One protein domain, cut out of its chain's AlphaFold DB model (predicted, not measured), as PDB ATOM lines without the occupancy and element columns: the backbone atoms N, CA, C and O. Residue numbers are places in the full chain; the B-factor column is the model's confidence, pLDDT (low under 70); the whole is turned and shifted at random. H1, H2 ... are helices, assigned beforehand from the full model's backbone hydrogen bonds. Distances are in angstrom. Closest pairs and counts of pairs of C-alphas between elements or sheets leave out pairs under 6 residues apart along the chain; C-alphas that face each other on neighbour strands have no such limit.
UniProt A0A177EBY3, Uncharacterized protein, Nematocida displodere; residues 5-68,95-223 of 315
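What this domain is: This is residues 5 to 68 and 95 to 223 of the 315 residues of an uncharacterized protein of Nematocida displodere (UniProt A0A177EBY3). Five helices, H1, H3, H4, H5 and H8, cross one another in a larger lobe, and H2 and H6 make a smaller one at the other end of the longest axis. The stretch 26 to 47 spans from lobe to lobe, and H7 lies near H6. The 193 printed residues hold eight named helices, H1 to H8, and no named strand: all helix, compact, with a radius of gyration of the C-alphas of 17.8 A and spans of 54 by 36 by 34 A.

How they stand to each other: Begin at H1, residues 5 to 25. It touches H8, residues 207 to 218, at a shallow tilt of 20 degrees, the same way; the closest C-alphas, Leu 13 and Cys 211, are 5.0 A apart. With residues 6 to 14 alone it touches H4, residues 120 to 133, closest at C-alphas Ser 10 and Ala 130, 4.4 A. H4 and H5, residues 138 to 157, form a helical hairpin at 31 degrees. H3, residues 99 to 111, touches H4, closest at C-alphas Thr 103 and Ala 125, 5.8 A. Farther out, H2, residues 48 to 60, touches H6, residues 160 to 171, with residues 54 to 58 alone. H7, residues 194 to 197, is close to H6 but not clearly touching. Every O i to N i+4 pair is within hydrogen-bond range in H1, H2, H3 and H6, against 8 of 10 in H4, 13 of 16 in H5 and 7 of 8 in H8; H7 is too short for one.

Where its parts are: Find C-alpha 5 at (-28.733, 4.545, 47.907); H1 runs 30.2 A from there. H5, 25.4 A long, has a kink of 36 degrees near residue 150. H8 ends at C-alpha 218, (-24.172, -15.136, 44.365).

The domain as a whole: Residues 69 to 94 are cut out, a gap of 35.1 A between C-alphas 68 and 95. The links H1 to H2 and H6 to H7 are long. Confidence is under 70 at 80 residues, among them 29 to 68 and 173 to 195.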
ATOM      1  N   THR A   5     -28.811   5.605  48.921       86.88
ATOM      2  CA  THR A   5     -28.733   4.545  47.907       86.88
ATOM      3  C   THR A   5     -27.447   3.722  48.004       86.88
ATOM      4  O   THR A   5     -27.514   2.502  47.901       86.88
ATOM      5  N   VAL A   6     -26.291   4.362  48.227       84.25
ATOM      6  CA  VAL A   6     -24.996   3.667  48.367       84.25
ATOM      7  C   VAL A   6     -24.971   2.793  49.619       84.25
ATOM      8  O   VAL A   6     -24.483   1.668  49.562       84.25
ATOM      9  N   ALA A   7     -25.531   3.270  50.734       86.19
ATOM     10  CA  ALA A   7     -25.652   2.459  51.944       86.19
ATOM     11  C   ALA A   7     -26.585   1.255  51.717       86.19
ATOM     12  O   ALA A   7     -26.184   0.116  51.924       86.19
ATOM     13  N   GLU A   8     -27.796   1.479  51.195       90.44
ATOM     14  CA  GLU A   8     -28.780   0.410  50.958       90.44
ATOM     15  C   GLU A   8     -28.259  -0.690  50.020       90.44
ATOM     16  O   GLU A   8     -28.465  -1.878  50.279       90.44
ATOM     17  N   CYS A   9     -27.555  -0.323  48.944       91.06
ATOM     18  CA  CYS A   9     -26.991  -1.313  48.032       91.06
ATOM     19  C   CYS A   9     -25.760  -2.027  48.621       91.06
ATOM     20  O   CYS A   9     -25.529  -3.196  48.308       91.06
ATOM     21  N   SER A  10     -24.998  -1.374  49.506       91.56
ATOM     22  CA  SER A  10     -23.877  -2.007  50.218       91.56
ATOM     23  C   SER A  10     -24.371  -3.072  51.199       91.56
ATOM     24  O   SER A  10     -23.882  -4.203  51.148       91.56
ATOM     25  N   VAL A  11     -25.416  -2.764  51.983       94.44
ATOM     26  CA  VAL A  11     -26.124  -3.732  52.845       94.44
ATOM     27  C   VAL A  11     -26.589  -4.942  52.032       94.44
ATOM     28  O   VAL A  11     -26.408  -6.084  52.453       94.44
ATOM     29  N   LEU A  12     -27.186  -4.710  50.857       94.06
ATOM     30  CA  LEU A  12     -27.671  -5.779  49.982       94.06
ATOM     31  C   LEU A  12     -26.538  -6.732  49.566       94.06
ATOM     32  O   LEU A  12     -26.674  -7.949  49.724       94.06
ATOM     33  N   LEU A  13     -25.422  -6.189  49.069       94.56
ATOM     34  CA  LEU A  13     -24.291  -6.997  48.612       94.56
ATOM     35  C   LEU A  13     -23.637  -7.759  49.770       94.56
ATOM     36  O   LEU A  13     -23.427  -8.971  49.667       94.56
ATOM     37  N   MET A  14     -23.365  -7.081  50.889       95.62
ATOM     38  CA  MET A  14     -22.769  -7.715  52.069       95.62
ATOM     39  C   MET A  14     -23.692  -8.773  52.677       95.62
ATOM     40  O   MET A  14     -23.231  -9.853  53.046       95.62
ATOM     41  N   GLY A  15     -25.004  -8.531  52.705       92.75
ATOM     42  CA  GLY A  15     -25.994  -9.513  53.143       92.75
ATOM     43  C   GLY A  15     -26.017 -10.768  52.262       92.75
ATOM     44  O   GLY A  15     -26.060 -11.889  52.777       92.75
ATOM     45  N   SER A  16     -25.936 -10.608  50.936       93.81
ATOM     46  CA  SER A  16     -25.833 -11.739  50.005       93.81
ATOM     47  C   SER A  16     -24.531 -12.523  50.178       93.81
ATOM     48  O   SER A  16     -24.568 -13.754  50.147       93.81
ATOM     49  N   LEU A  17     -23.402 -11.848  50.414       91.81
ATOM     50  CA  LEU A  17     -22.114 -12.493  50.693       91.81
ATOM     51  C   LEU A  17     -22.112 -13.249  52.020       91.81
ATOM     52  O   LEU A  17     -21.682 -14.398  52.057       91.81
ATOM     53  N   ALA A  18     -22.662 -12.665  53.084       91.88
ATOM     54  CA  ALA A  18     -22.796 -13.335  54.375       91.88
ATOM     55  C   ALA A  18     -23.655 -14.608  54.260       91.88
ATOM     56  O   ALA A  18     -23.301 -15.671  54.772       91.88
ATOM     57  N   LYS A  19     -24.767 -14.532  53.519       91.12
ATOM     58  CA  LYS A  19     -25.621 -15.691  53.218       91.12
ATOM     59  C   LYS A  19     -24.886 -16.736  52.376       91.12
ATOM     60  O   LYS A  19     -25.035 -17.933  52.618       91.12
ATOM     61  N   PHE A  20     -24.101 -16.301  51.393       87.81
ATOM     62  CA  PHE A  20     -23.259 -17.183  50.591       87.81
ATOM     63  C   PHE A  20     -22.224 -17.909  51.467       87.81
ATOM     64  O   PHE A  20     -22.151 -19.136  51.407       87.81
ATOM     65  N   ALA A  21     -21.525 -17.185  52.344       87.75
ATOM     66  CA  ALA A  21     -20.568 -17.725  53.309       87.75
ATOM     67  C   ALA A  21     -21.197 -18.748  54.261       87.75
ATOM     68  O   ALA A  21     -20.663 -19.847  54.414       87.75
ATOM     69  N   ASP A  22     -22.371 -18.455  54.824       88.69
ATOM     70  CA  ASP A  22     -23.103 -19.401  55.678       88.69
ATOM     71  C   ASP A  22     -23.474 -20.692  54.927       88.69
ATOM     72  O   ASP A  22     -23.320 -21.802  55.447       88.69
ATOM     73  N   LEU A  23     -23.914 -20.582  53.670       84.56
ATOM     74  CA  LEU A  23     -24.226 -21.749  52.843       84.56
ATOM     75  C   LEU A  23     -22.981 -22.590  52.529       84.56
ATOM     76  O   LEU A  23     -23.073 -23.824  52.533       84.56
ATOM     77  N   VAL A  24     -21.835 -21.950  52.277       82.38
ATOM     78  CA  VAL A  24     -20.549 -22.637  52.077       82.38
ATOM     79  C   VAL A  24     -20.117 -23.351  53.354       82.38
ATOM     80  O   VAL A  24     -19.835 -24.547  53.301       82.38
ATOM     81  N   ALA A  25     -20.135 -22.666  54.500       84.06
ATOM     82  CA  ALA A  25     -19.742 -23.229  55.794       84.06
ATOM     83  C   ALA A  25     -20.581 -24.462  56.174       84.06
ATOM     84  O   ALA A  25     -20.086 -25.411  56.778       84.06
ATOM     85  N   ARG A  26     -21.852 -24.494  55.758       85.50
ATOM     86  CA  ARG A  26     -22.759 -25.638  55.955       85.50
ATOM     87  C   ARG A  26     -22.589 -26.756  54.922       85.50
ATOM     88  O   ARG A  26     -23.330 -27.737  54.979       85.50
ATOM     89  N   GLY A  27     -21.693 -26.606  53.945       79.00
ATOM     90  CA  GLY A  27     -21.511 -27.544  52.834       79.00
ATOM     91  C   GLY A  27     -22.727 -27.647  51.906       79.00
ATOM     92  O   GLY A  27     -22.868 -28.630  51.182       79.00
ATOM     93  N   LYS A  28     -23.625 -26.655  51.938       73.62
ATOM     94  CA  LYS A  28     -24.928 -26.668  51.252       73.62
ATOM     95  C   LYS A  28     -24.917 -25.963  49.899       73.62
ATOM     96  O   LYS A  28     -25.984 -25.726  49.348       73.62
ATOM     97  N   GLN A  29     -23.747 -25.635  49.361       65.38
ATOM     98  CA  GLN A  29     -23.622 -25.057  48.026       65.38
ATOM     99  C   GLN A  29     -23.442 -26.163  46.975       65.38
ATOM    100  O   GLN A  29     -22.366 -26.762  46.909       65.38
ATOM    101  N   PRO A  30     -24.464 -26.468  46.148       49.50
ATOM    102  CA  PRO A  30     -24.402 -27.592  45.216       49.50
ATOM    103  C   PRO A  30     -23.717 -27.243  43.884       49.50
ATOM    104  O   PRO A  30     -23.410 -28.151  43.120       49.50
ATOM    105  N   TYR A  31     -23.474 -25.959  43.588       58.28
ATOM    106  CA  TYR A  31     -23.108 -25.510  42.234       58.28
ATOM    107  C   TYR A  31     -21.625 -25.157  42.031       58.28
ATOM    108  O   TYR A  31     -21.209 -24.992  40.891       58.28
ATOM    109  N   TYR A  32     -20.828 -25.056  43.099       57.12
ATOM    110  CA  TYR A  32     -19.519 -24.378  43.072       57.12
ATOM    111  C   TYR A  32     -18.304 -25.302  43.258       57.12
ATOM    112  O   TYR A  32     -17.183 -24.839  43.420       57.12
ATOM    113  N   LYS A  33     -18.507 -26.628  43.237       48.38
ATOM    114  CA  LYS A  33     -17.416 -27.612  43.387       48.38
ATOM    115  C   LYS A  33     -16.762 -28.049  42.072       48.38
ATOM    116  O   LYS A  33     -15.781 -28.782  42.118       48.38
ATOM    117  N   LYS A  34     -17.308 -27.659  40.917       55.31
ATOM    118  CA  LYS A  34     -16.744 -28.008  39.609       55.31
ATOM    119  C   LYS A  34     -16.046 -26.783  39.019       55.31
ATOM    120  O   LYS A  34     -16.716 -25.864  38.559       55.31
ATOM    121  N   THR A  35     -14.715 -26.789  39.040       55.69
ATOM    122  CA  THR A  35     -13.901 -25.945  38.156       55.69
ATOM    123  C   THR A  35     -14.199 -26.328  36.719       55.69
ATOM    124  O   THR A  35     -14.259 -27.520  36.428       55.69
ATOM    125  N   ILE A  36     -14.373 -25.350  35.840       53.88
ATOM    126  CA  ILE A  36     -14.450 -25.592  34.406       53.88
ATOM    127  C   ILE A  36     -13.019 -25.723  33.869       53.88
ATOM    128  O   ILE A  36     -12.194 -24.839  34.061       53.88
ATOM    129  N   SER A  37     -12.737 -26.827  33.197       53.56
ATOM    130  CA  SER A  37     -11.500 -27.138  32.492       53.56
ATOM    131  C   SER A  37     -11.849 -27.788  31.167       53.56
ATOM    132  O   SER A  37     -12.884 -28.441  31.060       53.56
ATOM    133  N   ARG A  38     -10.975 -27.694  30.167       55.06
ATOM    134  CA  ARG A  38     -11.176 -28.328  28.855       55.06
ATOM    135  C   ARG A  38     -11.699 -29.774  28.900       55.06
ATOM    136  O   ARG A  38     -12.493 -30.163  28.051       55.06
ATOM    137  N   GLU A  39     -11.283 -30.553  29.895       49.84
ATOM    138  CA  GLU A  39     -11.663 -31.960  30.076       49.84
ATOM    139  C   GLU A  39     -13.053 -32.157  30.703       49.84
ATOM    140  O   GLU A  39     -13.629 -33.240  30.602       49.84
ATOM    141  N   ASN A  40     -13.588 -31.134  31.371       52.25
ATOM    142  CA  ASN A  40     -14.825 -31.211  32.137       52.25
ATOM    143  C   ASN A  40     -15.828 -30.094  31.816       52.25
ATOM    144  O   ASN A  40     -16.818 -29.967  32.547       52.25
ATOM    145  N   ILE A  41     -15.595 -29.292  30.762       54.31
ATOM    146  CA  ILE A  41     -16.623 -28.378  30.269       54.31
ATOM    147  C   ILE A  41     -17.795 -29.258  29.859       54.31
ATOM    148  O   ILE A  41     -17.843 -29.846  28.779       54.31
ATOM    149  N   GLU A  42     -18.775 -29.306  30.747       52.94
ATOM    150  CA  GLU A  42     -20.153 -29.622  30.443       52.94
ATOM    151  C   GLU A  42     -20.647 -28.494  29.523       52.94
ATOM    152  O   GLU A  42     -21.338 -27.552  29.921       52.94
ATOM    153  N   ILE A  43     -20.210 -28.535  28.255       51.75
ATOM    154  CA  ILE A  43     -20.879 -27.834  27.171       51.75
ATOM    155  C   ILE A  43     -22.112 -28.686  26.940       51.75
ATOM    156  O   ILE A  43     -22.128 -29.534  26.054       51.75
ATOM    157  N   ASP A  44     -23.104 -28.534  27.812       47.06
ATOM    158  CA  ASP A  44     -24.251 -29.439  27.954       47.06
ATOM    159  C   ASP A  44     -25.175 -29.489  26.713       47.06
ATOM    160  O   ASP A  44     -26.370 -29.751  26.829       47.06
ATOM    161  N   ALA A  45     -24.685 -29.165  25.510       49.38
ATOM    162  CA  ALA A  45     -25.520 -28.846  24.366       49.38
ATOM    163  C   ALA A  45     -24.876 -28.642  22.997       49.38
ATOM    164  O   ALA A  45     -25.634 -28.411  22.057       49.38
ATOM    165  N   LEU A  46     -23.552 -28.593  22.866       48.41
ATOM    166  CA  LEU A  46     -22.976 -28.515  21.527       48.41
ATOM    167  C   LEU A  46     -22.772 -29.932  21.022       48.41
ATOM    168  O   LEU A  46     -22.213 -30.782  21.719       48.41
ATOM    169  N   SER A  47     -23.251 -30.199  19.811       56.47
ATOM    170  CA  SER A  47     -22.839 -31.397  19.093       56.47
ATOM    171  C   SER A  47     -21.310 -31.432  19.004       56.47
ATOM    172  O   SER A  47     -20.649 -30.394  19.016       56.47
ATOM    173  N   HIS A  48     -20.722 -32.626  18.887       59.50
ATOM    174  CA  HIS A  48     -19.275 -32.743  18.665       59.50
ATOM    175  C   HIS A  48     -18.797 -31.891  17.482       59.50
ATOM    176  O   HIS A  48     -17.685 -31.369  17.513       59.50
ATOM    177  N   GLU A  49     -19.645 -31.730  16.468       59.06
ATOM    178  CA  GLU A  49     -19.402 -30.889  15.303       59.06
ATOM    179  C   GLU A  49     -19.365 -29.397  15.666       59.06
ATOM    180  O   GLU A  49     -18.389 -28.726  15.348       59.06
ATOM    181  N   GLU A  50     -20.350 -28.883  16.408       55.44
ATOM    182  CA  GLU A  50     -20.356 -27.488  16.873       55.44
ATOM    183  C   GLU A  50     -19.207 -27.187  17.838       55.44
ATOM    184  O   GLU A  50     -18.576 -26.138  17.723       55.44
ATOM    185  N   THR A  51     -18.894 -28.110  18.750       61.50
ATOM    186  CA  THR A  51     -17.727 -27.987  19.632       61.50
ATOM    187  C   THR A  51     -16.454 -27.903  18.798       61.50
ATOM    188  O   THR A  51     -15.676 -26.980  18.986       61.50
ATOM    189  N   SER A  52     -16.280 -28.791  17.813       63.16
ATOM    190  CA  SER A  52     -15.099 -28.785  16.935       63.16
ATOM    191  C   SER A  52     -14.997 -27.509  16.095       63.16
ATOM    192  O   SER A  52     -13.894 -27.019  15.861       63.16
ATOM    193  N   ILE A  53     -16.129 -26.958  15.640       65.06
ATOM    194  CA  ILE A  53     -16.170 -25.671  14.934       65.06
ATOM    195  C   ILE A  53     -15.665 -24.568  15.864       65.06
ATOM    196  O   ILE A  53     -14.727 -23.871  15.490       65.06
ATOM    197  N   ILE A  54     -16.203 -24.463  17.084       63.22
ATOM    198  CA  ILE A  54     -15.795 -23.419  18.033       63.22
ATOM    199  C   ILE A  54     -14.343 -23.608  18.490       63.22
ATOM    200  O   ILE A  54     -13.611 -22.632  18.590       63.22
ATOM    201  N   GLU A  55     -13.881 -24.834  18.733       64.38
ATOM    202  CA  GLU A  55     -12.479 -25.083  19.089       64.38
ATOM    203  C   GLU A  55     -11.523 -24.657  17.961       64.38
ATOM    204  O   GLU A  55     -10.495 -24.031  18.226       64.38
ATOM    205  N   ASN A  56     -11.850 -24.960  16.699       64.38
ATOM    206  CA  ASN A  56     -11.056 -24.524  15.546       64.38
ATOM    207  C   ASN A  56     -11.049 -23.003  15.400       64.38
ATOM    208  O   ASN A  56     -10.003 -22.408  15.153       64.38
ATOM    209  N   ASP A  57     -12.208 -22.391  15.589       61.16
ATOM    210  CA  ASP A  57     -12.422 -20.953  15.636       61.16
ATOM    211  C   ASP A  57     -11.538 -20.304  16.734       61.16
ATOM    212  O   ASP A  57     -10.757 -19.391  16.456       61.16
ATOM    213  N   ILE A  58     -11.523 -20.853  17.954       61.03
ATOM    214  CA  ILE A  58     -10.643 -20.414  19.054       61.03
ATOM    215  C   ILE A  58      -9.164 -20.519  18.697       61.03
ATOM    216  O   ILE A  58      -8.402 -19.571  18.894       61.03
ATOM    217  N   ASN A  59      -8.751 -21.663  18.156       61.12
ATOM    218  CA  ASN A  59      -7.357 -21.899  17.796       61.12
ATOM    219  C   ASN A  59      -6.884 -20.944  16.688       61.12
ATOM    220  O   ASN A  59      -5.716 -20.557  16.667       61.12
ATOM    221  N   ARG A  60      -7.784 -20.529  15.786       58.81
ATOM    222  CA  ARG A  60      -7.499 -19.543  14.731       58.81
ATOM    223  C   ARG A  60      -7.341 -18.121  15.258       58.81
ATOM    224  O   ARG A  60      -6.620 -17.353  14.634       58.81
ATOM    225  N   MET A  61      -7.966 -17.784  16.388       54.12
ATOM    226  CA  MET A  61      -7.823 -16.471  17.031       54.12
ATOM    227  C   MET A  61      -6.479 -16.278  17.742       54.12
ATOM    228  O   MET A  61      -6.190 -15.169  18.173       54.12
ATOM    229  N   GLY A  62      -5.669 -17.333  17.906       50.25
ATOM    230  CA  GLY A  62      -4.376 -17.221  18.584       50.25
ATOM    231  C   GLY A  62      -4.492 -16.680  20.012       50.25
ATOM    232  O   GLY A  62      -3.587 -15.975  20.458       50.25
ATOM    233  N   LEU A  63      -5.605 -16.973  20.709       49.84
ATOM    234  CA  LEU A  63      -5.901 -16.409  22.028       49.84
ATOM    235  C   LEU A  63      -4.710 -16.605  22.969       49.84
ATOM    236  O   LEU A  63      -4.312 -17.727  23.290       49.84
ATOM    237  N   ILE A  64      -4.149 -15.491  23.429       47.31
ATOM    238  CA  ILE A  64      -3.171 -15.493  24.506       47.31
ATOM    239  C   ILE A  64      -3.931 -15.822  25.801       47.31
ATOM    240  O   ILE A  64      -4.889 -15.113  26.105       47.31
ATOM    241  N   PRO A  65      -3.524 -16.847  26.577       42.66
ATOM    242  CA  PRO A  65      -4.145 -17.136  27.870       42.66
ATOM    243  C   PRO A  65      -4.118 -15.896  28.779       42.66
ATOM    244  O   PRO A  65      -3.058 -15.284  28.946       42.66
ATOM    245  N   PHE A  66      -5.264 -15.523  29.356       46.81
ATOM    246  CA  PHE A  66      -5.404 -14.505  30.407       46.81
ATOM    247  C   PHE A  66      -4.748 -14.962  31.713       46.81
ATOM    248  O   PHE A  66      -4.192 -14.151  32.453       46.81
ATOM    249  N   SER A  67      -4.762 -16.271  31.954       42.72
ATOM    250  CA  SER A  67      -4.114 -16.986  33.052       42.72
ATOM    251  C   SER A  67      -2.606 -17.161  32.815       42.72
ATOM    252  O   SER A  67      -2.053 -18.258  32.881       42.72
ATOM    253  N   ARG A  68      -1.887 -16.074  32.516       37.50
ATOM    254  CA  ARG A  68      -0.426 -16.102  32.658       37.50
ATOM    255  C   ARG A  68      -0.091 -15.816  34.121       37.50
ATOM    256  O   ARG A  68      -0.530 -14.777  34.616       37.50
ATOM    257  N   GLU A  95      -8.130   8.791  57.012       39.22
ATOM    258  CA  GLU A  95      -7.198   7.722  57.464       39.22
ATOM    259  C   GLU A  95      -7.685   6.254  57.539       39.22
ATOM    260  O   GLU A  95      -7.154   5.441  58.296       39.22
ATOM    261  N   LYS A  96      -8.664   5.854  56.731       46.97
ATOM    262  CA  LYS A  96      -8.984   4.452  56.459       46.97
ATOM    263  C   LYS A  96      -8.312   4.099  55.145       46.97
ATOM    264  O   LYS A  96      -8.380   4.888  54.208       46.97
ATOM    265  N   GLU A  97      -7.631   2.956  55.093       57.34
ATOM    266  CA  GLU A  97      -7.013   2.459  53.863       57.34
ATOM    267  C   GLU A  97      -8.000   2.623  52.686       57.34
ATOM    268  O   GLU A  97      -9.153   2.196  52.761       57.34
ATOM    269  N   ASP A  98      -7.585   3.328  51.632       71.50
ATOM    270  CA  ASP A  98      -8.435   3.589  50.465       71.50
ATOM    271  C   ASP A  98      -8.808   2.258  49.776       71.50
ATOM    272  O   ASP A  98      -8.000   1.325  49.721       71.50
ATOM    273  N   VAL A  99     -10.020   2.170  49.214       73.44
ATOM    274  CA  VAL A  99     -10.579   1.023  48.467       73.44
ATOM    275  C   VAL A  99      -9.549   0.434  47.508       73.44
ATOM    276  O   VAL A  99      -9.398  -0.788  47.406       73.44
ATOM    277  N   LYS A 100      -8.816   1.306  46.810       70.81
ATOM    278  CA  LYS A 100      -7.768   0.932  45.857       70.81
ATOM    279  C   LYS A 100      -6.648   0.128  46.519       70.81
ATOM    280  O   LYS A 100      -6.183  -0.857  45.946       70.81
ATOM    281  N   THR A 101      -6.231   0.535  47.714       74.69
ATOM    282  CA  THR A 101      -5.177  -0.118  48.494       74.69
ATOM    283  C   THR A 101      -5.644  -1.472  49.018       74.69
ATOM    284  O   THR A 101      -4.960  -2.463  48.766       74.69
ATOM    285  N   LEU A 102      -6.833  -1.565  49.633       77.62
ATOM    286  CA  LEU A 102      -7.357  -2.858  50.107       77.62
ATOM    287  C   LEU A 102      -7.551  -3.847  48.960       77.62
ATOM    288  O   LEU A 102      -7.131  -4.997  49.055       77.62
ATOM    289  N   THR A 103      -8.165  -3.401  47.861       78.94
ATOM    290  CA  THR A 103      -8.424  -4.269  46.703       78.94
ATOM    291  C   THR A 103      -7.113  -4.820  46.150       78.94
ATOM    292  O   THR A 103      -7.017  -6.010  45.846       78.94
ATOM    293  N   ARG A 104      -6.075  -3.975  46.073       73.69
ATOM    294  CA  ARG A 104      -4.736  -4.388  45.651       73.69
ATOM    295  C   ARG A 104      -4.113  -5.387  46.624       73.69
ATOM    296  O   ARG A 104      -3.576  -6.385  46.158       73.69
ATOM    297  N   ASN A 105      -4.198  -5.157  47.934       76.75
ATOM    298  CA  ASN A 105      -3.654  -6.069  48.944       76.75
ATOM    299  C   ASN A 105      -4.308  -7.456  48.853       76.75
ATOM    300  O   ASN A 105      -3.604  -8.454  48.702       76.75
ATOM    301  N   ILE A 106      -5.641  -7.499  48.809       77.56
ATOM    302  CA  ILE A 106      -6.432  -8.729  48.654       77.56
ATOM    303  C   ILE A 106      -6.048  -9.468  47.365       77.56
ATOM    304  O   ILE A 106      -5.784 -10.669  47.394       77.56
ATOM    305  N   CYS A 107      -5.975  -8.764  46.231       72.50
ATOM    306  CA  CYS A 107      -5.593  -9.383  44.960       72.50
ATOM    307  C   CYS A 107      -4.144  -9.889  44.982       72.50
ATOM    308  O   CYS A 107      -3.890 -10.999  44.531       72.50
ATOM    309  N   ASN A 108      -3.203  -9.126  45.545       72.69
ATOM    310  CA  ASN A 108      -1.795  -9.519  45.642       72.69
ATOM    311  C   ASN A 108      -1.601 -10.782  46.487       72.69
ATOM    312  O   ASN A 108      -0.767 -11.623  46.156       72.69
ATOM    313  N   GLU A 109      -2.360 -10.941  47.572       75.00
ATOM    314  CA  GLU A 109      -2.338 -12.173  48.362       75.00
ATOM    315  C   GLU A 109      -2.802 -13.398  47.557       75.00
ATOM    316  O   GLU A 109      -2.305 -14.501  47.783       75.00
ATOM    317  N   LEU A 110      -3.703 -13.214  46.588       62.94
ATOM    318  CA  LEU A 110      -4.145 -14.275  45.681       62.94
ATOM    319  C   LEU A 110      -3.143 -14.522  44.550       62.94
ATOM    320  O   LEU A 110      -2.891 -15.677  44.215       62.94
ATOM    321  N   CYS A 111      -2.492 -13.474  44.034       60.19
ATOM    322  CA  CYS A 111      -1.395 -13.602  43.068       60.19
ATOM    323  C   CYS A 111      -0.237 -14.437  43.625       60.19
ATOM    324  O   CYS A 111       0.360 -15.218  42.892       60.19
ATOM    325  N   LYS A 112       0.050 -14.324  44.933       59.97
ATOM    326  CA  LYS A 112       1.049 -15.160  45.626       59.97
ATOM    327  C   LYS A 112       0.702 -16.656  45.634       59.97
ATOM    328  O   LYS A 112       1.558 -17.460  45.987       59.97
ATOM    329  N   LYS A 113      -0.528 -17.037  45.272       56.03
ATOM    330  CA  LYS A 113      -0.945 -18.432  45.074       56.03
ATOM    331  C   LYS A 113      -0.791 -18.909  43.615       56.03
ATOM    332  O   LYS A 113      -1.396 -19.918  43.277       56.03
ATOM    333  N   ASP A 114      -0.048 -18.195  42.762       55.94
ATOM    334  CA  ASP A 114       0.095 -18.430  41.306       55.94
ATOM    335  C   ASP A 114      -1.214 -18.303  40.500       55.94
ATOM    336  O   ASP A 114      -1.323 -18.766  39.365       55.94
ATOM    337  N   ILE A 115      -2.227 -17.650  41.075       57.59
ATOM    338  CA  ILE A 115      -3.573 -17.539  40.508       57.59
ATOM    339  C   ILE A 115      -3.891 -16.052  40.317       57.59
ATOM    340  O   ILE A 115      -4.551 -15.431  41.149       57.59
ATOM    341  N   TYR A 116      -3.391 -15.455  39.233       59.84
ATOM    342  CA  TYR A 116      -3.817 -14.121  38.803       59.84
ATOM    343  C   TYR A 116      -4.488 -14.184  37.434       59.84
ATOM    344  O   TYR A 116      -3.923 -14.709  36.478       59.84
ATOM    345  N   CYS A 117      -5.681 -13.600  37.350       65.00
ATOM    346  CA  CYS A 117      -6.406 -13.359  36.112       65.00
ATOM    347  C   CYS A 117      -6.726 -11.865  36.007       65.00
ATOM    348  O   CYS A 117      -7.213 -11.239  36.957       65.00
ATOM    349  N   GLN A 118      -6.491 -11.290  34.828       65.25
ATOM    350  CA  GLN A 118      -6.935  -9.938  34.507       65.25
ATOM    351  C   GLN A 118      -8.463  -9.844  34.701       65.25
ATOM    352  O   GLN A 118      -9.216 -10.587  34.082       65.25
ATOM    353  N   GLY A 119      -8.921  -8.943  35.579       75.69
ATOM    354  CA  GLY A 119     -10.339  -8.799  35.950       75.69
ATOM    355  C   GLY A 119     -10.667  -9.156  37.404       75.69
ATOM    356  O   GLY A 119     -11.690  -8.697  37.904       75.69
ATOM    357  N   MET A 120      -9.781  -9.859  38.127       81.88
ATOM    358  CA  MET A 120      -9.973 -10.147  39.561       81.88
ATOM    359  C   MET A 120     -10.110  -8.869  40.392       81.88
ATOM    360  O   MET A 120     -11.010  -8.754  41.217       81.88
ATOM    361  N   THR A 121      -9.253  -7.876  40.143       82.56
ATOM    362  CA  THR A 121      -9.303  -6.580  40.840       82.56
ATOM    363  C   THR A 121     -10.618  -5.854  40.581       82.56
ATOM    364  O   THR A 121     -11.223  -5.330  41.515       82.56
ATOM    365  N   ASP A 122     -11.093  -5.883  39.336       84.62
ATOM    366  CA  ASP A 122     -12.359  -5.260  38.956       84.62
ATOM    367  C   ASP A 122     -13.552  -5.994  39.592       84.62
ATOM    368  O   ASP A 122     -14.554  -5.364  39.919       84.62
ATOM    369  N   PHE A 123     -13.458  -7.313  39.787       88.12
ATOM    370  CA  PHE A 123     -14.459  -8.108  40.502       88.12
ATOM    371  C   PHE A 123     -14.448  -7.841  42.017       88.12
ATOM    372  O   PHE A 123     -15.500  -7.762  42.648       88.12
ATOM    373  N   CYS A 124     -13.274  -7.672  42.628       88.81
ATOM    374  CA  CYS A 124     -13.157  -7.426  44.067       88.81
ATOM    375  C   CYS A 124     -13.575  -6.014  44.476       88.81
ATOM    376  O   CYS A 124     -14.114  -5.839  45.569       88.81
ATOM    377  N   ALA A 125     -13.333  -5.007  43.633       88.69
ATOM    378  CA  ALA A 125     -13.531  -3.607  44.003       88.69
ATOM    379  C   ALA A 125     -14.950  -3.289  44.534       88.69
ATOM    380  O   ALA A 125     -15.047  -2.653  45.586       88.69
ATOM    381  N   PRO A 126     -16.057  -3.767  43.919       90.50
ATOM    382  CA  PRO A 126     -17.401  -3.570  44.469       90.50
ATOM    383  C   PRO A 126     -17.607  -4.221  45.845       90.50
ATOM    384  O   PRO A 126     -18.279  -3.650  46.699       90.50
ATOM    385  N   ILE A 127     -17.012  -5.394  46.087       93.31
ATOM    386  CA  ILE A 127     -17.110  -6.109  47.370       93.31
ATOM    387  C   ILE A 127     -16.378  -5.324  48.462       93.31
ATOM    388  O   ILE A 127     -16.939  -5.075  49.529       93.31
ATOM    389  N   VAL A 128     -15.152  -4.886  48.173       90.25
ATOM    390  CA  VAL A 128     -14.334  -4.088  49.095       90.25
ATOM    391  C   VAL A 128     -15.026  -2.773  49.436       90.25
ATOM    392  O   VAL A 128     -15.141  -2.426  50.611       90.25
ATOM    393  N   TYR A 129     -15.535  -2.063  48.427       88.00
ATOM    394  CA  TYR A 129     -16.198  -0.783  48.646       88.00
ATOM    395  C   TYR A 129     -17.468  -0.924  49.493       88.00
ATOM    396  O   TYR A 129     -17.633  -0.185  50.463       88.00
ATOM    397  N   ALA A 130     -18.319  -1.913  49.200       91.44
ATOM    398  CA  ALA A 130     -19.498  -2.188  50.016       91.44
ATOM    399  C   ALA A 130     -19.128  -2.568  51.463       91.44
ATOM    400  O   ALA A 130     -19.770  -2.096  52.396       91.44
ATOM    401  N   GLY A 131     -18.061  -3.347  51.672       88.19
ATOM    402  CA  GLY A 131     -17.582  -3.688  53.013       88.19
ATOM    403  C   GLY A 131     -17.103  -2.474  53.818       88.19
ATOM    404  O   GLY A 131     -17.439  -2.346  54.994       88.19
ATOM    405  N   ILE A 132     -16.378  -1.549  53.178       86.81
ATOM    406  CA  ILE A 132     -15.929  -0.293  53.804       86.81
ATOM    407  C   ILE A 132     -17.123   0.596  54.167       86.81
ATOM    408  O   ILE A 132     -17.151   1.162  55.263       86.81
ATOM    409  N   VAL A 133     -18.113   0.710  53.273       86.50
ATOM    410  CA  VAL A 133     -19.349   1.478  53.513       86.50
ATOM    411  C   VAL A 133     -20.128   0.920  54.705       86.50
ATOM    412  O   VAL A 133     -20.574   1.694  55.550       86.50
ATOM    413  N   GLU A 134     -20.225  -0.406  54.814       90.06
ATOM    414  CA  GLU A 134     -20.863  -1.099  55.942       90.06
ATOM    415  C   GLU A 134     -20.029  -1.056  57.236       90.06
ATOM    416  O   GLU A 134     -20.486  -1.497  58.290       90.06
ATOM    417  N   GLY A 135     -18.807  -0.516  57.184       86.19
ATOM    418  CA  GLY A 135     -17.920  -0.419  58.340       86.19
ATOM    419  C   GLY A 135     -17.361  -1.765  58.804       86.19
ATOM    420  O   GLY A 135     -17.046  -1.907  59.985       86.19
ATOM    421  N   LEU A 136     -17.245  -2.743  57.901       87.12
ATOM    422  CA  LEU A 136     -16.635  -4.037  58.198       87.12
ATOM    423  C   LEU A 136     -15.120  -3.903  58.396       87.12
ATOM    424  O   LEU A 136     -14.460  -3.064  57.781       87.12
ATOM    425  N   GLU A 137     -14.560  -4.762  59.245       87.69
ATOM    426  CA  GLU A 137     -13.112  -4.865  59.431       87.69
ATOM    427  C   GLU A 137     -12.433  -5.479  58.199       87.69
ATOM    428  O   GLU A 137     -13.023  -6.320  57.513       87.69
ATOM    429  N   TYR A 138     -11.168  -5.106  57.962       84.69
ATOM    430  CA  TYR A 138     -10.357  -5.604  56.843       84.69
ATOM    431  C   TYR A 138     -10.431  -7.128  56.703       84.69
ATOM    432  O   TYR A 138     -10.680  -7.628  55.609       84.69
ATOM    433  N   GLU A 139     -10.282  -7.861  57.811       85.50
ATOM    434  CA  GLU A 139     -10.230  -9.324  57.775       85.50
ATOM    435  C   GLU A 139     -11.549  -9.934  57.282       85.50
ATOM    436  O   GLU A 139     -11.543 -10.829  56.442       85.50
ATOM    437  N   THR A 140     -12.688  -9.367  57.692       88.44
ATOM    438  CA  THR A 140     -14.010  -9.785  57.198       88.44
ATOM    439  C   THR A 140     -14.155  -9.518  55.695       88.44
ATOM    440  O   THR A 140     -14.633 -10.367  54.942       88.44
ATOM    441  N   ILE A 141     -13.729  -8.336  55.230       87.12
ATOM    442  CA  ILE A 141     -13.792  -7.960  53.806       87.12
ATOM    443  C   ILE A 141     -12.913  -8.895  52.970       87.12
ATOM    444  O   ILE A 141     -13.328  -9.371  51.908       87.12
ATOM    445  N   ARG A 142     -11.706  -9.176  53.464       87.06
ATOM    446  CA  ARG A 142     -10.743 -10.094  52.865       87.06
ATOM    447  C   ARG A 142     -11.318 -11.503  52.751       87.06
ATOM    448  O   ARG A 142     -11.280 -12.071  51.660       87.06
ATOM    449  N   GLU A 143     -11.900 -12.041  53.823       88.38
ATOM    450  CA  GLU A 143     -12.544 -13.359  53.823       88.38
ATOM    451  C   GLU A 143     -13.669 -13.450  52.785       88.38
ATOM    452  O   GLU A 143     -13.709 -14.405  52.006       88.38
ATOM    453  N   TYR A 144     -14.546 -12.444  52.701       90.69
ATOM    454  CA  TYR A 144     -15.601 -12.417  51.684       90.69
ATOM    455  C   TYR A 144     -15.058 -12.340  50.260       90.69
ATOM    456  O   TYR A 144     -15.563 -13.048  49.383       90.69
ATOM    457  N   CYS A 145     -14.025 -11.530  50.017       88.62
ATOM    458  CA  CYS A 145     -13.385 -11.469  48.707       88.62
ATOM    459  C   CYS A 145     -12.779 -12.822  48.327       88.62
ATOM    460  O   CYS A 145     -13.040 -13.314  47.234       88.62
ATOM    461  N   PHE A 146     -12.019 -13.446  49.229       86.25
ATOM    462  CA  PHE A 146     -11.383 -14.742  48.980       86.25
ATOM    463  C   PHE A 146     -12.421 -15.819  48.707       86.25
ATOM    464  O   PHE A 146     -12.294 -16.564  47.741       86.25
ATOM    465  N   LEU A 147     -13.486 -15.853  49.503       85.69
ATOM    466  CA  LEU A 147     -14.568 -16.801  49.322       85.69
ATOM    467  C   LEU A 147     -15.256 -16.632  47.958       85.69
ATOM    468  O   LEU A 147     -15.468 -17.613  47.244       85.69
ATOM    469  N   ALA A 148     -15.602 -15.397  47.582       87.12
ATOM    470  CA  ALA A 148     -16.223 -15.105  46.293       87.12
ATOM    471  C   ALA A 148     -15.273 -15.408  45.122       87.12
ATOM    472  O   ALA A 148     -15.696 -15.902  44.079       87.12
ATOM    473  N   LEU A 149     -13.976 -15.169  45.290       83.31
ATOM    474  CA  LEU A 149     -12.989 -15.476  44.265       83.31
ATOM    475  C   LEU A 149     -12.805 -16.981  44.102       83.31
ATOM    476  O   LEU A 149     -13.013 -17.499  43.013       83.31
ATOM    477  N   GLU A 150     -12.460 -17.691  45.171       79.44
ATOM    478  CA  GLU A 150     -12.121 -19.114  45.119       79.44
ATOM    479  C   GLU A 150     -13.312 -19.986  44.723       79.44
ATOM    480  O   GLU A 150     -13.138 -20.970  44.006       79.44
ATOM    481  N   LEU A 151     -14.522 -19.635  45.167       78.56
ATOM    482  CA  LEU A 151     -15.689 -20.493  44.976       78.56
ATOM    483  C   LEU A 151     -16.616 -20.035  43.863       78.56
ATOM    484  O   LEU A 151     -17.364 -20.858  43.351       78.56
ATOM    485  N   PHE A 152     -16.602 -18.760  43.484       80.81
ATOM    486  CA  PHE A 152     -17.552 -18.237  42.508       80.81
ATOM    487  C   PHE A 152     -16.871 -17.734  41.226       80.81
ATOM    488  O   PHE A 152     -17.329 -18.069  40.136       80.81
ATOM    489  N   TYR A 153     -15.762 -17.001  41.331       82.44
ATOM    490  CA  TYR A 153     -15.074 -16.415  40.176       82.44
ATOM    491  C   TYR A 153     -14.070 -17.378  39.517       82.44
ATOM    492  O   TYR A 153     -14.220 -17.751  38.354       82.44
ATOM    493  N   MET A 154     -13.066 -17.836  40.270       77.00
ATOM    494  CA  MET A 154     -11.955 -18.655  39.775       77.00
ATOM    495  C   MET A 154     -12.390 -19.966  39.111       77.00
ATOM    496  O   MET A 154     -11.843 -20.270  38.052       77.00
ATOM    497  N   PRO A 155     -13.395 -20.718  39.612       76.31
ATOM    498  CA  PRO A 155     -13.853 -21.932  38.936       76.31
ATOM    499  C   PRO A 155     -14.316 -21.693  37.493       76.31
ATOM    500  O   PRO A 155     -14.380 -22.641  36.717       76.31
ATOM    501  N   MET A 156     -14.652 -20.448  37.140       75.12
ATOM    502  CA  MET A 156     -15.127 -20.062  35.816       75.12
ATOM    503  C   MET A 156     -14.031 -19.478  34.923       75.12
ATOM    504  O   MET A 156     -14.147 -19.598  33.709       75.12
ATOM    505  N   VAL A 157     -13.004 -18.843  35.499       73.19
ATOM    506  CA  VAL A 157     -11.987 -18.081  34.748       73.19
ATOM    507  C   VAL A 157     -10.583 -18.696  34.775       73.19
ATOM    508  O   VAL A 157      -9.655 -18.109  34.240       73.19
ATOM    509  N   GLN A 158     -10.393 -19.853  35.419       70.00
ATOM    510  CA  GLN A 158      -9.089 -20.540  35.473       70.00
ATOM    511  C   GLN A 158      -8.625 -21.095  34.121       70.00
ATOM    512  O   GLN A 158      -7.427 -21.250  33.910       70.00
ATOM    513  N   ASP A 159      -9.561 -21.416  33.231       69.69
ATOM    514  CA  ASP A 159      -9.283 -21.913  31.888       69.69
ATOM    515  C   ASP A 159      -9.959 -20.975  30.883       69.69
ATOM    516  O   ASP A 159     -11.174 -20.995  30.682       69.69
ATOM    517  N   ASP A 160      -9.153 -20.107  30.278       66.44
ATOM    518  CA  ASP A 160      -9.614 -19.049  29.374       66.44
ATOM    519  C   ASP A 160     -10.275 -19.609  28.118       66.44
ATOM    520  O   ASP A 160     -11.253 -19.055  27.607       66.44
ATOM    521  N   PHE A 161      -9.754 -20.741  27.640       64.62
ATOM    522  CA  PHE A 161     -10.313 -21.468  26.513       64.62
ATOM    523  C   PHE A 161     -11.689 -22.009  26.882       64.62
ATOM    524  O   PHE A 161     -12.653 -21.823  26.142       64.62
ATOM    525  N   ALA A 162     -11.796 -22.633  28.054       67.12
ATOM    526  CA  ALA A 162     -13.049 -23.160  28.557       67.12
ATOM    527  C   ALA A 162     -14.107 -22.079  28.788       67.12
ATOM    528  O   ALA A 162     -15.281 -22.263  28.453       67.12
ATOM    529  N   LEU A 163     -13.680 -20.941  29.329       73.50
ATOM    530  CA  LEU A 163     -14.511 -19.770  29.545       73.50
ATOM    531  C   LEU A 163     -15.073 -19.243  28.221       73.50
ATOM    532  O   LEU A 163     -16.286 -19.053  28.100       73.50
ATOM    533  N   TYR A 164     -14.206 -19.049  27.225       70.81
ATOM    534  CA  TYR A 164     -14.621 -18.567  25.915       70.81
ATOM    535  C   TYR A 164     -15.516 -19.580  25.194       70.81
ATOM    536  O   TYR A 164     -16.572 -19.217  24.682       70.81
ATOM    537  N   LEU A 165     -15.163 -20.867  25.225       69.12
ATOM    538  CA  LEU A 165     -15.966 -21.936  24.636       69.12
ATOM    539  C   LEU A 165     -17.373 -21.974  25.245       69.12
ATOM    540  O   LEU A 165     -18.366 -22.066  24.522       69.12
ATOM    541  N   LYS A 166     -17.481 -21.825  26.570       74.06
ATOM    542  CA  LYS A 166     -18.769 -21.750  27.268       74.06
ATOM    543  C   LYS A 166     -19.552 -20.489  26.911       74.06
ATOM    544  O   LYS A 166     -20.765 -20.575  26.716       74.06
ATOM    545  N   GLN A 167     -18.890 -19.338  26.817       75.56
ATOM    546  CA  GLN A 167     -19.522 -18.097  26.382       75.56
ATOM    547  C   GLN A 167     -20.078 -18.245  24.964       75.56
ATOM    548  O   GLN A 167     -21.273 -18.054  24.769       75.56
ATOM    549  N   GLU A 168     -19.244 -18.624  23.998       72.75
ATOM    550  CA  GLU A 168     -19.608 -18.775  22.587       72.75
ATOM    551  C   GLU A 168     -20.766 -19.774  22.417       72.75
ATOM    552  O   GLU A 168     -21.760 -19.478  21.747       72.75
ATOM    553  N   ALA A 169     -20.707 -20.913  23.119       72.88
ATOM    554  CA  ALA A 169     -21.780 -21.906  23.150       72.88
ATOM    555  C   ALA A 169     -23.118 -21.330  23.641       72.88
ATOM    556  O   ALA A 169     -24.185 -21.719  23.167       72.88
ATOM    557  N   ILE A 170     -23.079 -20.411  24.610       71.94
ATOM    558  CA  ILE A 170     -24.261 -19.737  25.151       71.94
ATOM    559  C   ILE A 170     -24.738 -18.630  24.189       71.94
ATOM    560  O   ILE A 170     -25.939 -18.547  23.917       71.94
ATOM    561  N   MET A 171     -23.822 -17.831  23.628       71.38
ATOM    562  CA  MET A 171     -24.097 -16.716  22.707       71.38
ATOM    563  C   MET A 171     -24.768 -17.168  21.410       71.38
ATOM    564  O   MET A 171     -25.760 -16.563  21.000       71.38
ATOM    565  N   ARG A 172     -24.310 -18.276  20.806       71.00
ATOM    566  CA  ARG A 172     -24.874 -18.830  19.556       71.00
ATOM    567  C   ARG A 172     -26.353 -19.200  19.640       71.00
ATOM    568  O   ARG A 172     -27.013 -19.372  18.619       71.00
ATOM    569  N   ARG A 173     -26.910 -19.275  20.848       68.56
ATOM    570  CA  ARG A 173     -28.331 -19.558  21.074       68.56
ATOM    571  C   ARG A 173     -29.214 -18.318  21.040       68.56
ATOM    572  O   ARG A 173     -30.438 -18.443  21.081       68.56
ATOM    573  N   VAL A 174     -28.626 -17.124  20.986       63.22
ATOM    574  CA  VAL A 174     -29.371 -15.885  20.773       63.22
ATOM    575  C   VAL A 174     -29.694 -15.772  19.282       63.22
ATOM    576  O   VAL A 174     -28.770 -15.714  18.471       63.22
ATOM    577  N   PRO A 175     -30.983 -15.728  18.882       56.31
ATOM    578  CA  PRO A 175     -31.357 -15.641  17.474       56.31
ATOM    579  C   PRO A 175     -30.675 -14.457  16.795       56.31
ATOM    580  O   PRO A 175     -30.889 -13.321  17.205       56.31
ATOM    581  N   GLY A 176     -29.872 -14.712  15.760       54.38
ATOM    582  CA  GLY A 176     -29.143 -13.691  15.005       54.38
ATOM    583  C   GLY A 176     -27.886 -13.134  15.686       54.38
ATOM    584  O   GLY A 176     -27.398 -12.081  15.278       54.38
ATOM    585  N   TYR A 177     -27.365 -13.828  16.701       63.06
ATOM    586  CA  TYR A 177     -25.945 -13.741  17.026       63.06
ATOM    587  C   TYR A 177     -25.127 -14.169  15.802       63.06
ATOM    588  O   TYR A 177     -25.385 -15.225  15.224       63.06
ATOM    589  N   ILE A 178     -24.181 -13.327  15.397       58.75
ATOM    590  CA  ILE A 178     -23.216 -13.622  14.340       58.75
ATOM    591  C   ILE A 178     -21.869 -13.756  15.052       58.75
ATOM    592  O   ILE A 178     -21.425 -12.764  15.639       58.75
ATOM    593  N   PRO A 179     -21.246 -14.947  15.060       61.06
ATOM    594  CA  PRO A 179     -19.917 -15.131  15.627       61.06
ATOM    595  C   PRO A 179     -18.937 -14.107  15.048       61.06
ATOM    596  O   PRO A 179     -18.928 -13.861  13.841       61.06
ATOM    597  N   LYS A 180     -18.081 -13.519  15.893       53.62
ATOM    598  CA  LYS A 180     -17.116 -12.474  15.488       53.62
ATOM    599  C   LYS A 180     -16.190 -12.936  14.344       53.62
ATOM    600  O   LYS A 180     -15.678 -12.102  13.610       53.62
ATOM    601  N   MET A 181     -16.018 -14.246  14.149       48.44
ATOM    602  CA  MET A 181     -15.212 -14.831  13.068       48.44
ATOM    603  C   MET A 181     -15.849 -14.813  11.674       48.44
ATOM    604  O   MET A 181     -15.118 -14.923  10.692       48.44
ATOM    605  N   ASP A 182     -17.160 -14.590  11.565       44.47
ATOM    606  CA  ASP A 182     -17.811 -14.349  10.269       44.47
ATOM    607  C   ASP A 182     -17.638 -12.888   9.799       44.47
ATOM    608  O   ASP A 182     -17.939 -12.546   8.653       44.47
ATOM    609  N   LEU A 183     -17.114 -12.012  10.667       46.09
ATOM    610  CA  LEU A 183     -16.728 -10.645  10.331       46.09
ATOM    611  C   LEU A 183     -15.259 -10.650   9.891       46.09
ATOM    612  O   LEU A 183     -14.334 -10.702  10.697       46.09
ATOM    613  N   ILE A 184     -15.060 -10.632   8.575       35.75
ATOM    614  CA  ILE A 184     -13.766 -10.589   7.883       35.75
ATOM    615  C   ILE A 184     -12.822  -9.570   8.556       35.75
ATOM    616  O   ILE A 184     -13.077  -8.368   8.496       35.75
ATOM    617  N   GLY A 185     -11.717 -10.049   9.146       43.44
ATOM    618  CA  GLY A 185     -10.617  -9.206   9.643       43.44
ATOM    619  C   GLY A 185     -10.388  -9.184  11.159       43.44
ATOM    620  O   GLY A 185     -10.031  -8.135  11.686       43.44
ATOM    621  N   ALA A 186     -10.568 -10.305  11.866       41.66
ATOM    622  CA  ALA A 186     -10.177 -10.417  13.272       41.66
ATOM    623  C   ALA A 186      -8.651 -10.237  13.425       41.66
ATOM    624  O   ALA A 186      -7.881 -11.152  13.144       41.66
ATOM    625  N   GLY A 187      -8.223  -9.036  13.821       45.19
ATOM    626  CA  GLY A 187      -6.908  -8.831  14.428       45.19
ATOM    627  C   GLY A 187      -6.806  -9.563  15.770       45.19
ATOM    628  O   GLY A 187      -7.801 -10.112  16.246       45.19
ATOM    629  N   ASP A 188      -5.621  -9.522  16.384       45.91
ATOM    630  CA  ASP A 188      -5.242 -10.158  17.664       45.91
ATOM    631  C   ASP A 188      -6.070  -9.706  18.899       45.91
ATOM    632  O   ASP A 188      -5.687  -9.928  20.050       45.91
ATOM    633  N   ASP A 189      -7.209  -9.048  18.688       48.16
ATOM    634  CA  ASP A 189      -8.022  -8.435  19.722       48.16
ATOM    635  C   ASP A 189      -9.042  -9.412  20.298       48.16
ATOM    636  O   ASP A 189      -9.882  -9.990  19.594       48.16
ATOM    637  N   MET A 190      -9.029  -9.486  21.631       53.72
ATOM    638  CA  MET A 190     -10.005 -10.194  22.449       53.72
ATOM    639  C   MET A 190     -11.436 -10.016  21.896       53.72
ATOM    640  O   MET A 190     -11.842  -8.898  21.542       53.72
ATOM    641  N   PRO A 191     -12.244 -11.090  21.825       60.53
ATOM    642  CA  PRO A 191     -13.687 -10.975  21.645       60.53
ATOM    643  C   PRO A 191     -14.198  -9.976  22.676       60.53
ATOM    644  O   PRO A 191     -13.960 -10.122  23.870       60.53
ATOM    645  N   MET A 192     -14.778  -8.875  22.224       62.75
ATOM    646  CA  MET A 192     -14.929  -7.707  23.084       62.75
ATOM    647  C   MET A 192     -16.006  -7.951  24.163       62.75
ATOM    648  O   MET A 192     -15.991  -7.351  25.231       62.75
ATOM    649  N   GLU A 193     -16.855  -8.950  23.953       67.00
ATOM    650  CA  GLU A 193     -17.756  -9.539  24.932       67.00
ATOM    651  C   GLU A 193     -17.012 -10.104  26.158       67.00
ATOM    652  O   GLU A 193     -17.521 -10.034  27.278       67.00
ATOM    653  N   MET A 194     -15.787 -10.615  25.989       69.62
ATOM    654  CA  MET A 194     -14.951 -11.100  27.095       69.62
ATOM    655  C   MET A 194     -14.456  -9.970  27.996       69.62
ATOM    656  O   MET A 194     -14.331 -10.187  29.197       69.62
ATOM    657  N   ASN A 195     -14.288  -8.744  27.483       69.38
ATOM    658  CA  ASN A 195     -13.975  -7.582  28.327       69.38
ATOM    659  C   ASN A 195     -15.102  -7.246  29.312       69.38
ATOM    660  O   ASN A 195     -14.853  -6.585  30.318       69.38
ATOM    661  N   HIS A 196     -16.329  -7.687  29.026       74.06
ATOM    662  CA  HIS A 196     -17.468  -7.542  29.924       74.06
ATOM    663  C   HIS A 196     -17.619  -8.763  30.828       74.06
ATOM    664  O   HIS A 196     -17.871  -8.607  32.019       74.06
ATOM    665  N   ILE A 197     -17.454  -9.972  30.282       76.50
ATOM    666  CA  ILE A 197     -17.607 -11.206  31.052       76.50
ATOM    667  C   ILE A 197     -16.471 -11.389  32.048       76.50
ATOM    668  O   ILE A 197     -16.790 -11.587  33.202       76.50
ATOM    669  N   LEU A 198     -15.194 -11.269  31.667       74.62
ATOM    670  CA  LEU A 198     -14.043 -11.511  32.554       74.62
ATOM    671  C   LEU A 198     -14.076 -10.733  33.876       74.62
ATOM    672  O   LEU A 198     -13.852 -11.349  34.911       74.62
ATOM    673  N   PRO A 199     -14.379  -9.424  33.916       78.88
ATOM    674  CA  PRO A 199     -14.508  -8.692  35.177       78.88
ATOM    675  C   PRO A 199     -15.902  -8.849  35.813       78.88
ATOM    676  O   PRO A 199     -16.295  -8.063  36.670       78.88
ATOM    677  N   TRP A 200     -16.706  -9.824  35.372       86.31
ATOM    678  CA  TRP A 200     -18.076 -10.038  35.844       86.31
ATOM    679  C   TRP A 200     -18.917  -8.760  35.731       86.31
ATOM    680  O   TRP A 200     -19.661  -8.390  36.631       86.31
ATOM    681  N   LEU A 201     -18.803  -8.078  34.591       85.50
ATOM    682  CA  LEU A 201     -19.533  -6.863  34.230       85.50
ATOM    683  C   LEU A 201     -19.169  -5.609  35.040       85.50
ATOM    684  O   LEU A 201     -19.793  -4.572  34.825       85.50
ATOM    685  N   SER A 202     -18.155  -5.629  35.910       84.56
ATOM    686  CA  SER A 202     -17.801  -4.441  36.710       84.56
ATOM    687  C   SER A 202     -17.243  -3.267  35.909       84.56
ATOM    688  O   SER A 202     -17.229  -2.142  36.396       84.56
ATOM    689  N   ARG A 203     -16.864  -3.495  34.648       79.06
ATOM    690  CA  ARG A 203     -16.529  -2.432  33.686       79.06
ATOM    691  C   ARG A 203     -17.738  -1.885  32.921       79.06
ATOM    692  O   ARG A 203     -17.602  -0.908  32.196       79.06
ATOM    693  N   SER A 204     -18.896  -2.531  33.043       79.00
ATOM    694  CA  SER A 204     -20.115  -2.204  32.289       79.00
ATOM    695  C   SER A 204     -21.164  -1.475  33.126       79.00
ATOM    696  O   SER A 204     -22.068  -0.870  32.561       79.00
ATOM    697  N   PHE A 205     -21.070  -1.569  34.451       81.69
ATOM    698  CA  PHE A 205     -22.081  -1.078  35.382       81.69
ATOM    699  C   PHE A 205     -21.449  -0.280  36.511       81.69
ATOM    700  O   PHE A 205     -20.323  -0.552  36.927       81.69
ATOM    701  N   VAL A 206     -22.198   0.680  37.041       84.56
ATOM    702  CA  VAL A 206     -21.779   1.443  38.215       84.56
ATOM    703  C   VAL A 206     -22.000   0.640  39.494       84.56
ATOM    704  O   VAL A 206     -22.776  -0.312  39.542       84.56
ATOM    705  N   PHE A 207     -21.346   1.056  40.577       86.88
ATOM    706  CA  PHE A 207     -21.373   0.351  41.861       86.88
ATOM    707  C   PHE A 207     -22.779  -0.044  42.350       86.88
ATOM    708  O   PHE A 207     -22.996  -1.191  42.734       86.88
ATOM    709  N   VAL A 208     -23.746   0.881  42.300       85.75
ATOM    710  CA  VAL A 208     -25.124   0.635  42.772       85.75
ATOM    711  C   VAL A 208     -25.774  -0.539  42.028       85.75
ATOM    712  O   VAL A 208     -26.466  -1.370  42.621       85.75
ATOM    713  N   GLU A 209     -25.522  -0.632  40.727       86.50
ATOM    714  CA  GLU A 209     -26.018  -1.705  39.870       86.50
ATOM    715  C   GLU A 209     -25.276  -3.006  40.163       86.50
ATOM    716  O   GLU A 209     -25.903  -4.058  40.309       86.50
ATOM    717  N   LEU A 210     -23.951  -2.927  40.327       90.75
ATOM    718  CA  LEU A 210     -23.103  -4.071  40.645       90.75
ATOM    719  C   LEU A 210     -23.486  -4.735  41.960       90.75
ATOM    720  O   LEU A 210     -23.515  -5.959  42.003       90.75
ATOM    721  N   CYS A 211     -23.877  -3.978  42.986       90.88
ATOM    722  CA  CYS A 211     -24.433  -4.554  44.210       90.88
ATOM    723  C   CYS A 211     -25.614  -5.487  43.916       90.88
ATOM    724  O   CYS A 211     -25.654  -6.618  44.393       90.88
ATOM    725  N   SER A 212     -26.549  -5.047  43.072       90.75
ATOM    726  CA  SER A 212     -27.744  -5.826  42.734       90.75
ATOM    727  C   SER A 212     -27.412  -7.021  41.837       90.75
ATOM    728  O   SER A 212     -27.923  -8.125  42.037       90.75
ATOM    729  N   ILE A 213     -26.529  -6.818  40.857       91.62
ATOM    730  CA  ILE A 213     -26.066  -7.853  39.929       91.62
ATOM    731  C   ILE A 213     -25.294  -8.944  40.677       91.62
ATOM    732  O   ILE A 213     -25.559 -10.129  40.476       91.62
ATOM    733  N   TYR A 214     -24.378  -8.573  41.570       92.94
ATOM    734  CA  TYR A 214     -23.539  -9.524  42.297       92.94
ATOM    735  C   TYR A 214     -24.354 -10.282  43.334       92.94
ATOM    736  O   TYR A 214     -24.234 -11.502  43.410       92.94
ATOM    737  N   SER A 215     -25.264  -9.612  44.049       92.38
ATOM    738  CA  SER A 215     -26.251 -10.296  44.889       92.38
ATOM    739  C   SER A 215     -27.054 -11.320  44.089       92.38
ATOM    740  O   SER A 215     -27.175 -12.473  44.502       92.38
ATOM    741  N   PHE A 216     -27.546 -10.946  42.904       92.25
ATOM    742  CA  PHE A 216     -28.251 -11.872  42.022       92.25
ATOM    743  C   PHE A 216     -27.376 -13.063  41.604       92.25
ATOM    744  O   PHE A 216     -27.862 -14.196  41.588       92.25
ATOM    745  N   PHE A 217     -26.106 -12.833  41.278       90.88
ATOM    746  CA  PHE A 217     -25.188 -13.886  40.858       90.88
ATOM    747  C   PHE A 217     -24.823 -14.851  41.988       90.88
ATOM    748  O   PHE A 217     -24.908 -16.061  41.781       90.88
ATOM    749  N   LEU A 218     -24.507 -14.337  43.179       87.00
ATOM    750  CA  LEU A 218     -24.172 -15.136  44.365       87.00
ATOM    751  C   LEU A 218     -25.338 -16.027  44.818       87.00
ATOM    752  O   LEU A 218     -25.129 -17.124  45.334       87.00
ATOM    753  N   GLU A 219     -26.578 -15.580  44.603       86.25
ATOM    754  CA  GLU A 219     -27.786 -16.373  44.866       86.25
ATOM    755  C   GLU A 219     -28.173 -17.318  43.722       86.25
ATOM    756  O   GLU A 219     -29.090 -18.136  43.855       86.25
ATOM    757  N   SER A 220     -27.499 -17.193  42.583       86.12
ATOM    758  CA  SER A 220     -27.742 -17.984  41.387       86.12
ATOM    759  C   SER A 220     -26.653 -19.044  41.214       86.12
ATOM    760  O   SER A 220     -25.974 -19.458  42.151       86.12
ATOM    761  N   SER A 221     -26.543 -19.563  39.998       77.94
ATOM    762  CA  SER A 221     -25.490 -20.475  39.581       77.94
ATOM    763  C   SER A 221     -24.270 -19.724  39.035       77.94
ATOM    764  O   SER A 221     -24.431 -18.619  38.511       77.94
ATOM    765  N   PRO A 222     -23.082 -20.357  39.035       76.25
ATOM    766  CA  PRO A 222     -21.849 -19.738  38.543       76.25
ATOM    767  C   PRO A 222     -21.897 -19.309  37.066       76.25
ATOM    768  O   PRO A 222     -21.178 -18.409  36.654       76.25
ATOM    769  N   ASP A 223     -22.760 -19.928  36.255       78.12
ATOM    770  CA  ASP A 223     -22.974 -19.593  34.842       78.12
ATOM    771  C   ASP A 223     -24.009 -18.473  34.609       78.12
ATOM    772  O   ASP A 223     -24.247 -18.071  33.472       78.12
TER     773      ASP A 223